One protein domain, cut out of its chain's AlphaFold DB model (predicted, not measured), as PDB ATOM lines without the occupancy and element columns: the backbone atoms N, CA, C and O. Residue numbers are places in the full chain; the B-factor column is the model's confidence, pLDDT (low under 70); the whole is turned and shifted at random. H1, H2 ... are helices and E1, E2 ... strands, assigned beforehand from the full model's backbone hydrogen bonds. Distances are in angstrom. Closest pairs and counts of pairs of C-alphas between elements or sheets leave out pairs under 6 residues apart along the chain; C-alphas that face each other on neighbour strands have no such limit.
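What this domain is: This is residues 24 to 100 of the 155 residues of an uncharacterized protein of Acidipila rosea (UniProt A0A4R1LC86). A small rounded body has two longer helices, H1 and H4, running opposite ways on one side and the short helices H2 and H3 on the other. The hairpin E1 E2 covers one flank, E1 packing on H1, and the links through residues 38 to 44 and 75 to 84 run along the opposite flank. The printed part has 77 residues, with four named helices and two strands in the order H1 H2 E1 E2 H3 H4; the two-strand sheet is antiparallel and the class is mostly helix. It is compact, with a radius of gyration of the C-alphas of 11.0 A and spans of 30 by 24 by 22 A.

Where its parts are: H1, residues 24 to 37, begins at C-alpha 24 (-42.266, 52.670, 9.156) and is 20.2 A long. H2 is residues 45 to 52, E1 residues 58 to 61, E2 residues 64 to 67 and H3 residues 68 to 74. H4, residues 85 to 98, is 20.1 A long and ends at C-alpha 98 (-35.540, 47.968, -3.137).

How they stand to each other: H1 touches H4 at a steep tilt of 38 degrees, opposite ways; their closest C-alphas, Val 31 and Glu 85, are 6.6 A apart. With residues 33 to 37 alone, H1 touches H2, about perpendicular at 84 degrees; the closest C-alphas are Lys 37 and Thr 51, 5.6 A. The closest C-alphas of H1 and E1 are Asp 26 and Phe 61, 5.4 A. In the hairpin E1 and E2, N 59 and O 66 are within hydrogen-bond range at 2.8 A. H3 is close to H2 but not clearly touching, with the C-alphas of Ala 49 and Met 68 closest at 6.1 A. H2 and H4 are apart. Every O i to N i+4 pair is within hydrogen-bond range in H1, H2 and H4, and 2 of 3 in H3.

The domain as a whole: The C-alphas farthest apart, Lys 39 and Pro 100, are 30.8 A apart. The printed part has no cut, and no link is long. Mean pLDDT of the printed part is 75.7; it is under 70 at residues 24, 37 to 38, 62 to 64 and 96 to 100.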
ATOM      1  N   LEU A  24     -43.225  52.268   8.128       69.06
ATOM      2  CA  LEU A  24     -42.266  52.670   9.156       69.06
ATOM      3  C   LEU A  24     -42.689  52.151  10.536       69.06
ATOM      4  O   LEU A  24     -41.834  51.711  11.302       69.06
ATOM      5  N   GLN A  25     -43.991  52.156  10.843       71.50
ATOM      6  CA  GLN A  25     -44.501  51.606  12.103       71.50
ATOM      7  C   GLN A  25     -44.266  50.100  12.193       71.50
ATOM      8  O   GLN A  25     -43.787  49.622  13.220       71.50
ATOM      9  N   ASP A  26     -44.549  49.378  11.108       74.69
ATOM     10  CA  ASP A  26     -44.282  47.943  10.994       74.69
ATOM     11  C   ASP A  26     -42.796  47.642  11.235       74.69
ATOM     12  O   ASP A  26     -42.441  46.788  12.049       74.69
ATOM     13  N   THR A  27     -41.913  48.413  10.595       72.38
ATOM     14  CA  THR A  27     -40.461  48.267  10.759       72.38
ATOM     15  C   THR A  27     -40.032  48.512  12.207       72.38
ATOM     16  O   THR A  27     -39.303  47.702  12.776       72.38
ATOM     17  N   ILE A  28     -40.520  49.580  12.845       77.25
ATOM     18  CA  ILE A  28     -40.218  49.881  14.254       77.25
ATOM     19  C   ILE A  28     -40.749  48.774  15.178       77.25
ATOM     20  O   ILE A  28     -40.066  48.398  16.130       77.25
ATOM     21  N   ALA A  29     -41.938  48.227  14.914       77.50
ATOM     22  CA  ALA A  29     -42.503  47.139  15.706       77.50
ATOM     23  C   ALA A  29     -41.628  45.877  15.636       77.50
ATOM     24  O   ALA A  29     -41.305  45.303  16.679       77.50
ATOM     25  N   VAL A  30     -41.175  45.504  14.435       73.88
ATOM     26  CA  VAL A  30     -40.245  44.383  14.225       73.88
ATOM     27  C   VAL A  30     -38.923  44.633  14.948       73.88
ATOM     28  O   VAL A  30     -38.456  43.778  15.696       73.88
ATOM     29  N   VAL A  31     -38.353  45.826  14.800       75.06
ATOM     30  CA  VAL A  31     -37.088  46.215  15.437       75.06
ATOM     31  C   VAL A  31     -37.182  46.155  16.968       75.06
ATOM     32  O   VAL A  31     -36.311  45.575  17.622       75.06
ATOM     33  N   LYS A  32     -38.267  46.671  17.556       77.25
ATOM     34  CA  LYS A  32     -38.513  46.583  19.007       77.25
ATOM     35  C   LYS A  32     -38.712  45.143  19.468       77.25
ATOM     36  O   LYS A  32     -38.268  44.796  20.560       77.25
ATOM     37  N   GLN A  33     -39.363  44.308  18.661       75.25
ATOM     38  CA  GLN A  33     -39.555  42.893  18.971       75.25
ATOM     39  C   GLN A  33     -38.227  42.123  18.967       75.25
ATOM     40  O   GLN A  33     -37.998  41.320  19.874       75.25
ATOM     41  N   VAL A  34     -37.335  42.413  18.011       75.19
ATOM     42  CA  VAL A  34     -35.970  41.869  17.978       75.19
ATOM     43  C   VAL A  34     -35.170  42.365  19.183       75.19
ATOM     44  O   VAL A  34     -34.563  41.553  19.867       75.19
ATOM     45  N   ASN A  35     -35.210  43.662  19.510       73.38
ATOM     46  CA  ASN A  35     -34.485  44.217  20.662       73.38
ATOM     47  C   ASN A  35     -34.966  43.610  21.997       73.38
ATOM     48  O   ASN A  35     -34.162  43.245  22.848       73.38
ATOM     49  N   ALA A  36     -36.277  43.409  22.156       72.56
ATOM     50  CA  ALA A  36     -36.846  42.831  23.372       72.56
ATOM     51  C   ALA A  36     -36.418  41.371  23.633       72.56
ATOM     52  O   ALA A  36     -36.508  40.912  24.772       72.56
ATOM     53  N   LYS A  37     -35.999  40.628  22.599       68.12
ATOM     54  CA  LYS A  37     -35.705  39.185  22.688       68.12
ATOM     55  C   LYS A  37     -34.279  38.797  22.294       68.12
ATOM     56  O   LYS A  37     -33.831  37.711  22.659       68.12
ATOM     57  N   GLY A  38     -33.585  39.638  21.540       65.12
ATOM     58  CA  GLY A  38     -32.280  39.368  20.950       65.12
ATOM     59  C   GLY A  38     -31.147  40.135  21.619       65.12
ATOM     60  O   GLY A  38     -31.343  41.180  22.237       65.12
ATOM     61  N   LYS A  39     -29.933  39.605  21.478       71.81
ATOM     62  CA  LYS A  39     -28.696  40.336  21.761       71.81
ATOM     63  C   LYS A  39     -28.047  40.704  20.433       71.81
ATOM     64  O   LYS A  39     -28.053  39.901  19.512       71.81
ATOM     65  N   TYR A  40     -27.505  41.913  20.355       74.44
ATOM     66  CA  TYR A  40     -26.648  42.323  19.248       74.44
ATOM     67  C   TYR A  40     -25.195  41.896  19.530       74.44
ATOM     68  O   TYR A  40     -24.795  41.899  20.701       74.44
ATOM     69  N   PRO A  41     -24.385  41.602  18.498       81.19
ATOM     70  CA  PRO A  41     -24.727  41.587  17.072       81.19
ATOM     71  C   PRO A  41     -25.526  40.340  16.662       81.19
ATOM     72  O   PRO A  41     -25.379  39.293  17.275       81.19
ATOM     73  N   ILE A  42     -26.360  40.470  15.627       81.56
ATOM     74  CA  ILE A  42     -27.048  39.336  14.988       81.56
ATOM     75  C   ILE A  42     -26.237  38.962  13.750       81.56
ATOM     76  O   ILE A  42     -26.179  39.754  12.804       81.56
ATOM     77  N   ASP A  43     -25.608  37.791  13.745       82.69
ATOM     78  CA  ASP A  43     -24.610  37.445  12.724       82.69
ATOM     79  C   ASP A  43     -25.217  36.881  11.437       82.69
ATOM     80  O   ASP A  43     -24.564  36.849  10.394       82.69
ATOM     81  N   ASN A  44     -26.458  36.406  11.489       82.44
ATOM     82  CA  ASN A  44     -27.119  35.772  10.355       82.44
ATOM     83  C   ASN A  44     -28.648  35.763  10.510       82.44
ATOM     84  O   ASN A  44     -29.204  36.041  11.574       82.44
ATOM     85  N   PHE A  45     -29.334  35.413   9.420       81.44
ATOM     86  CA  PHE A  45     -30.794  35.352   9.390       81.44
ATOM     87  C   PHE A  45     -31.378  34.306  10.350       81.44
ATOM     88  O   PHE A  45     -32.441  34.538  10.912       81.44
ATOM     89  N   ASP A  46     -30.703  33.172  10.558       81.75
ATOM     90  CA  ASP A  46     -31.181  32.118  11.466       81.75
ATOM     91  C   ASP A  46     -31.273  32.638  12.906       81.75
ATOM     92  O   ASP A  46     -32.269  32.433  13.599       81.75
ATOM     93  N   GLU A  47     -30.287  33.428  13.319       80.38
ATOM     94  CA  GLU A  47     -30.253  34.067  14.629       80.38
ATOM     95  C   GLU A  47     -31.356  35.134  14.785       80.38
ATOM     96  O   GLU A  47     -32.020  35.216  15.828       80.38
ATOM     97  N   LEU A  48     -31.641  35.889  13.716       79.81
ATOM     98  CA  LEU A  48     -32.780  36.811  13.660       79.81
ATOM     99  C   LEU A  48     -34.125  36.067  13.735       79.81
ATOM    100  O   LEU A  48     -35.023  36.453  14.484       79.81
ATOM    101  N   ALA A  49     -34.276  34.969  12.995       81.25
ATOM    102  CA  ALA A  49     -35.488  34.161  13.020       81.25
ATOM    103  C   ALA A  49     -35.694  33.543  14.409       81.25
ATOM    104  O   ALA A  49     -36.789  33.618  14.973       81.25
ATOM    105  N   LYS A  50     -34.632  33.007  15.015       81.31
ATOM    106  CA  LYS A  50     -34.656  32.401  16.351       81.31
ATOM    107  C   LYS A  50     -35.050  33.400  17.437       81.31
ATOM    108  O   LYS A  50     -35.876  33.071  18.286       81.31
ATOM    109  N   THR A  51     -34.524  34.624  17.387       78.25
ATOM    110  CA  THR A  51     -34.896  35.694  18.334       78.25
ATOM    111  C   THR A  51     -36.355  36.130  18.182       78.25
ATOM    112  O   THR A  51     -37.009  36.486  19.165       78.25
ATOM    113  N   MET A  52     -36.916  36.010  16.981       74.94
ATOM    114  CA  MET A  52     -38.297  36.389  16.682       74.94
ATOM    115  C   MET A  52     -39.339  35.297  16.963       74.94
ATOM    116  O   MET A  52     -40.533  35.603  17.002       74.94
ATOM    117  N   GLY A  53     -38.912  34.064  17.249       75.06
ATOM    118  CA  GLY A  53     -39.794  32.928  17.555       75.06
ATOM    119  C   GLY A  53     -39.679  31.737  16.594       75.06
ATOM    120  O   GLY A  53     -40.509  30.834  16.663       75.06
ATOM    121  N   GLY A  54     -38.670  31.724  15.722       77.12
ATOM    122  CA  GLY A  54     -38.379  30.663  14.751       77.12
ATOM    123  C   GLY A  54     -38.869  30.969  13.331       77.12
ATOM    124  O   GLY A  54     -39.411  32.038  13.058       77.12
ATOM    125  N   GLU A  55     -38.708  30.013  12.411       70.06
ATOM    126  CA  GLU A  55     -39.093  30.157  10.989       70.06
ATOM    127  C   GLU A  55     -40.599  30.378  10.764       70.06
ATOM    128  O   GLU A  55     -41.003  30.956   9.753       70.06
ATOM    129  N   HIS A  56     -41.434  29.968  11.722       72.75
ATOM    130  CA  HIS A  56     -42.884  30.173  11.689       72.75
ATOM    131  C   HIS A  56     -43.324  31.524  12.267       72.75
ATOM    132  O   HIS A  56     -44.515  31.845  12.229       72.75
ATOM    133  N   ALA A  57     -42.396  32.323  12.807       76.94
ATOM    134  CA  ALA A  57     -42.724  33.657  13.279       76.94
ATOM    135  C   ALA A  57     -43.223  34.505  12.103       76.94
ATOM    136  O   ALA A  57     -42.628  34.527  11.024       76.94
ATOM    137  N   SER A  58     -44.347  35.178  12.321       77.94
ATOM    138  CA  SER A  58     -44.937  36.097  11.357       77.94
ATOM    139  C   SER A  58     -44.604  37.524  11.767       77.94
ATOM    140  O   SER A  58     -44.797  37.896  12.926       77.94
ATOM    141  N   ILE A  59     -44.105  38.310  10.825       76.25
ATOM    142  CA  ILE A  59     -43.863  39.740  10.968       76.25
ATOM    143  C   ILE A  59     -44.785  40.498  10.034       76.25
ATOM    144  O   ILE A  59     -45.025  40.081   8.904       76.25
ATOM    145  N   THR A  60     -45.296  41.631  10.490       73.44
ATOM    146  CA  THR A  60     -45.954  42.565   9.584       73.44
ATOM    147  C   THR A  60     -44.884  43.479   9.008       73.44
ATOM    148  O   THR A  60     -44.138  44.111   9.751       73.44
ATOM    149  N   PHE A  61     -44.760  43.507   7.685       70.31
ATOM    150  CA  PHE A  61     -43.864  44.396   6.959       70.31
ATOM    151  C   PHE A  61     -44.629  44.986   5.776       70.31
ATOM    152  O   PHE A  61     -45.171  44.253   4.946       70.31
ATOM    153  N   ARG A  62     -44.698  46.322   5.704       68.06
ATOM    154  CA  ARG A  62     -45.427  47.061   4.655       68.06
ATOM    155  C   ARG A  62     -46.924  46.729   4.591       68.06
ATOM    156  O   ARG A  62     -47.480  46.541   3.505       68.06
ATOM    157  N   GLY A  63     -47.571  46.575   5.749       68.88
ATOM    158  CA  GLY A  63     -48.977  46.167   5.842       68.88
ATOM    159  C   GLY A  63     -49.262  44.735   5.368       68.88
ATOM    160  O   GLY A  63     -50.423  44.377   5.167       68.88
ATOM    161  N   ARG A  64     -48.225  43.912   5.166       69.12
ATOM    162  CA  ARG A  64     -48.345  42.490   4.821       69.12
ATOM    163  C   ARG A  64     -47.783  41.636   5.937       69.12
ATOM    164  O   ARG A  64     -46.693  41.901   6.428       69.12
ATOM    165  N   THR A  65     -48.501  40.586   6.306       78.69
ATOM    166  CA  THR A  65     -47.980  39.565   7.214       78.69
ATOM    167  C   THR A  65     -47.118  38.592   6.415       78.69
ATOM    168  O   THR A  65     -47.619  37.892   5.539       78.69
ATOM    169  N   LEU A  66     -45.821  38.579   6.703       77.62
ATOM    170  CA  LEU A  66     -44.814  37.725   6.083       77.62
ATOM    171  C   LEU A  66     -44.233  36.791   7.142       77.62
ATOM    172  O   LEU A  66     -44.004  37.190   8.282       77.62
ATOM    173  N   THR A  67     -43.993  35.538   6.779       84.06
ATOM    174  CA  THR A  67     -43.273  34.606   7.651       84.06
ATOM    175  C   THR A  67     -41.773  34.859   7.560       84.06
ATOM    176  O   THR A  67     -41.285  35.418   6.576       84.06
ATOM    177  N   MET A  68     -41.009  34.408   8.556       80.25
ATOM    178  CA  MET A  68     -39.547  34.476   8.480       80.25
ATOM    179  C   MET A  68     -38.983  33.719   7.275       80.25
ATOM    180  O   MET A  68     -38.005  34.157   6.678       80.25
ATOM    181  N   ALA A  69     -39.629  32.637   6.843       75.69
ATOM    182  CA  ALA A  69     -39.254  31.958   5.604       75.69
ATOM    183  C   ALA A  69     -39.358  32.874   4.365       75.69
ATOM    184  O   ALA A  69     -38.483  32.842   3.497       75.69
ATOM    185  N   ASP A  70     -40.388  33.720   4.288       77.56
ATOM    186  CA  ASP A  70     -40.523  34.702   3.206       77.56
ATOM    187  C   ASP A  70     -39.495  35.833   3.355       77.56
ATOM    188  O   ASP A  70     -38.751  36.139   2.420       77.56
ATOM    189  N   ALA A  71     -39.329  36.345   4.580       76.56
ATOM    190  CA  ALA A  71     -38.334  37.365   4.897       76.56
ATOM    191  C   ALA A  71     -36.899  36.926   4.548       76.56
ATOM    192  O   ALA A  71     -36.097  37.756   4.129       76.56
ATOM    193  N   ARG A  72     -36.575  35.629   4.635       78.56
ATOM    194  CA  ARG A  72     -35.272  35.079   4.226       78.56
ATOM    195  C   ARG A  72     -34.987  35.242   2.734       78.56
ATOM    196  O   ARG A  72     -33.838  35.441   2.356       78.56
ATOM    197  N   ASN A  73     -36.009  35.138   1.886       76.44
ATOM    198  CA  ASN A  73     -35.858  35.343   0.441       76.44
ATOM    199  C   ASN A  73     -35.712  36.825   0.092       76.44
ATOM    200  O   ASN A  73     -35.135  37.178  -0.934       76.44
ATOM    201  N   VAL A  74     -36.235  37.686   0.962       73.12
ATOM    202  CA  VAL A  74     -36.208  39.134   0.803       73.12
ATOM    203  C   VAL A  74     -34.917  39.746   1.331       73.12
ATOM    204  O   VAL A  74     -34.447  40.711   0.741       73.12
ATOM    205  N   ILE A  75     -34.378  39.228   2.437       75.94
ATOM    206  CA  ILE A  75     -33.226  39.785   3.151       75.94
ATOM    207  C   ILE A  75     -31.954  39.073   2.677       75.94
ATOM    208  O   ILE A  75     -31.710  37.924   3.051       75.94
ATOM    209  N   PRO A  76     -31.097  39.738   1.887       76.56
ATOM    210  CA  PRO A  76     -29.850  39.148   1.438       76.56
ATOM    211  C   PRO A  76     -28.878  38.921   2.598       76.56
ATOM    212  O   PRO A  76     -28.746  39.754   3.494       76.56
ATOM    213  N   ALA A  77     -28.116  37.829   2.533       76.44
ATOM    214  CA  ALA A  77     -27.153  37.462   3.574       76.44
ATOM    215  C   ALA A  77     -26.066  38.529   3.821       76.44
ATOM    216  O   ALA A  77     -25.537  38.611   4.923       76.44
ATOM    217  N   TYR A  78     -25.767  39.381   2.832       80.88
ATOM    218  CA  TYR A  78     -24.778  40.460   2.964       80.88
ATOM    219  C   TYR A  78     -25.228  41.616   3.872       80.88
ATOM    220  O   TYR A  78     -24.419  42.478   4.205       80.88
ATOM    221  N   TYR A  79     -26.502  41.658   4.280       76.44
ATOM    222  CA  TYR A  79     -26.980  42.604   5.291       76.44
ATOM    223  C   TYR A  79     -26.588  42.200   6.717       76.44
ATOM    224  O   TYR A  79     -26.827  42.966   7.649       76.44
ATOM    225  N   PHE A  80     -25.979  41.035   6.912       82.19
ATOM    226  CA  PHE A  80     -25.454  40.604   8.202       82.19
ATOM    227  C   PHE A  80     -23.926  40.783   8.259       82.19
ATOM    228  O   PHE A  80     -23.268  40.689   7.220       82.19
ATOM    229  N   PRO A  81     -23.342  41.044   9.446       84.31
ATOM    230  CA  PRO A  81     -23.976  41.112  10.766       84.31
ATOM    231  C   PRO A  81     -24.720  42.431  11.024       84.31
ATOM    232  O   PRO A  81     -24.404  43.475  10.451       84.31
ATOM    233  N   ILE A  82     -25.723  42.384  11.899       81.56
ATOM    234  CA  ILE A  82     -26.490  43.550  12.345       81.56
ATOM    235  C   ILE A  82     -25.976  43.968  13.716       81.56
ATOM    236  O   ILE A  82     -26.167  43.258  14.703       81.56
ATOM    237  N   HIS A  83     -25.313  45.121  13.785       80.75
ATOM    238  CA  HIS A  83     -24.583  45.539  14.988       80.75
ATOM    239  C   HIS A  83     -25.451  46.234  16.038       80.75
ATOM    240  O   HIS A  83     -25.059  46.324  17.201       80.75
ATOM    241  N   SER A  84     -26.588  46.806  15.644       78.94
ATOM    242  CA  SER A  84     -27.403  47.661  16.513       78.94
ATOM    243  C   SER A  84     -28.814  47.845  15.964       78.94
ATOM    244  O   SER A  84     -29.079  47.595  14.791       78.94
ATOM    245  N   GLU A  85     -29.702  48.384  16.800       75.88
ATOM    246  CA  GLU A  85     -31.074  48.736  16.420       75.88
ATOM    247  C   GLU A  85     -31.131  49.706  15.229       75.88
ATOM    248  O   GLU A  85     -31.882  49.498  14.278       75.88
ATOM    249  N   ALA A  86     -30.281  50.737  15.249       75.38
ATOM    250  CA  ALA A  86     -30.187  51.712  14.166       75.38
ATOM    251  C   ALA A  86     -29.713  51.076  12.846       75.38
ATOM    252  O   ALA A  86     -30.157  51.478  11.774       75.38
ATOM    253  N   ASP A  87     -28.846  50.064  12.933       78.56
ATOM    254  CA  ASP A  87     -28.337  49.319  11.781       78.56
ATOM    255  C   ASP A  87     -29.430  48.414  11.197       78.56
ATOM    256  O   ASP A  87     -29.671  48.443   9.993       78.56
ATOM    257  N   LEU A  88     -30.187  47.705  12.046       79.94
ATOM    258  CA  LEU A  88     -31.359  46.930  11.622       79.94
ATOM    259  C   LEU A  88     -32.375  47.818  10.892       79.94
ATOM    260  O   LEU A  88     -32.831  47.479   9.801       79.94
ATOM    261  N   LEU A  89     -32.701  48.980  11.468       79.38
ATOM    262  CA  LEU A  89     -33.670  49.908  10.893       79.38
ATOM    263  C   LEU A  89     -33.187  50.497   9.559       79.38
ATOM    264  O   LEU A  89     -33.964  50.550   8.606       79.38
ATOM    265  N   ALA A  90     -31.913  50.888   9.456       79.94
ATOM    266  CA  ALA A  90     -31.332  51.385   8.208       79.94
ATOM    267  C   ALA A  90     -31.385  50.325   7.098       79.94
ATOM    268  O   ALA A  90     -31.777  50.618   5.968       79.94
ATOM    269  N   LYS A  91     -31.063  49.076   7.439       79.75
ATOM    270  CA  LYS A  91     -31.073  47.935   6.520       79.75
ATOM    271  C   LYS A  91     -32.484  47.569   6.060       79.75
ATOM    272  O   LYS A  91     -32.710  47.370   4.870       79.75
ATOM    273  N   MET A  92     -33.458  47.567   6.970       76.56
ATOM    274  CA  MET A  92     -34.869  47.361   6.621       76.56
ATOM    275  C   MET A  92     -35.436  48.507   5.768       76.56
ATOM    276  O   MET A  92     -36.224  48.259   4.853       76.56
ATOM    277  N   ALA A  93     -35.017  49.751   6.017       75.69
ATOM    278  CA  ALA A  93     -35.401  50.904   5.202       75.69
ATOM    279  C   ALA A  93     -34.788  50.864   3.789       75.69
ATOM    280  O   ALA A  93     -35.397  51.338   2.831       75.69
ATOM    281  N   ASP A  94     -33.597  50.292   3.640       77.50
ATOM    282  CA  ASP A  94     -32.960  50.092   2.338       77.50
ATOM    283  C   ASP A  94     -33.629  48.955   1.540       77.50
ATOM    284  O   ASP A  94     -33.934  49.094   0.350       77.50
ATOM    285  N   LEU A  95     -33.997  47.869   2.229       73.94
ATOM    286  CA  LEU A  95     -34.800  46.785   1.660       73.94
ATOM    287  C   LEU A  95     -36.195  47.247   1.228       73.94
ATOM    288  O   LEU A  95     -36.686  46.828   0.178       73.94
ATOM    289  N   SER A  96     -36.838  48.136   1.990       68.44
ATOM    290  CA  SER A  96     -38.168  48.652   1.637       68.44
ATOM    291  C   SER A  96     -38.151  49.531   0.382       68.44
ATOM    292  O   SER A  96     -39.128  49.520  -0.370       68.44
ATOM    293  N   LYS A  97     -37.042  50.237   0.113       68.50
ATOM    294  CA  LYS A  97     -36.817  50.981  -1.140       68.50
ATOM    295  C   LYS A  97     -36.572  50.060  -2.331       68.50
ATOM    296  O   LYS A  97     -37.019  50.364  -3.434       68.50
ATOM    297  N   SER A  98     -35.871  48.953  -2.101       63.72
ATOM    298  CA  SER A  98     -35.540  47.968  -3.137       63.72
ATOM    299  C   SER A  98     -36.722  47.060  -3.492       63.72
ATOM    300  O   SER A  98     -36.761  46.481  -4.576       63.72
ATOM    301  N   MET A  99     -37.716  46.955  -2.607       58.28
ATOM    302  CA  MET A  99     -38.924  46.176  -2.843       58.28
ATOM    303  C   MET A  99     -40.023  47.039  -3.496       58.28
ATOM    304  O   MET A  99     -40.358  48.109  -2.974       58.28
ATOM    305  N   PRO A 100     -40.654  46.595  -4.597       55.88
ATOM    306  CA  PRO A 100     -41.753  47.336  -5.208       55.88
ATOM    307  C   PRO A 100     -42.925  47.503  -4.218       55.88
ATOM    308  O   PRO A 100     -43.204  46.586  -3.440       55.88
TER     309      PRO A 100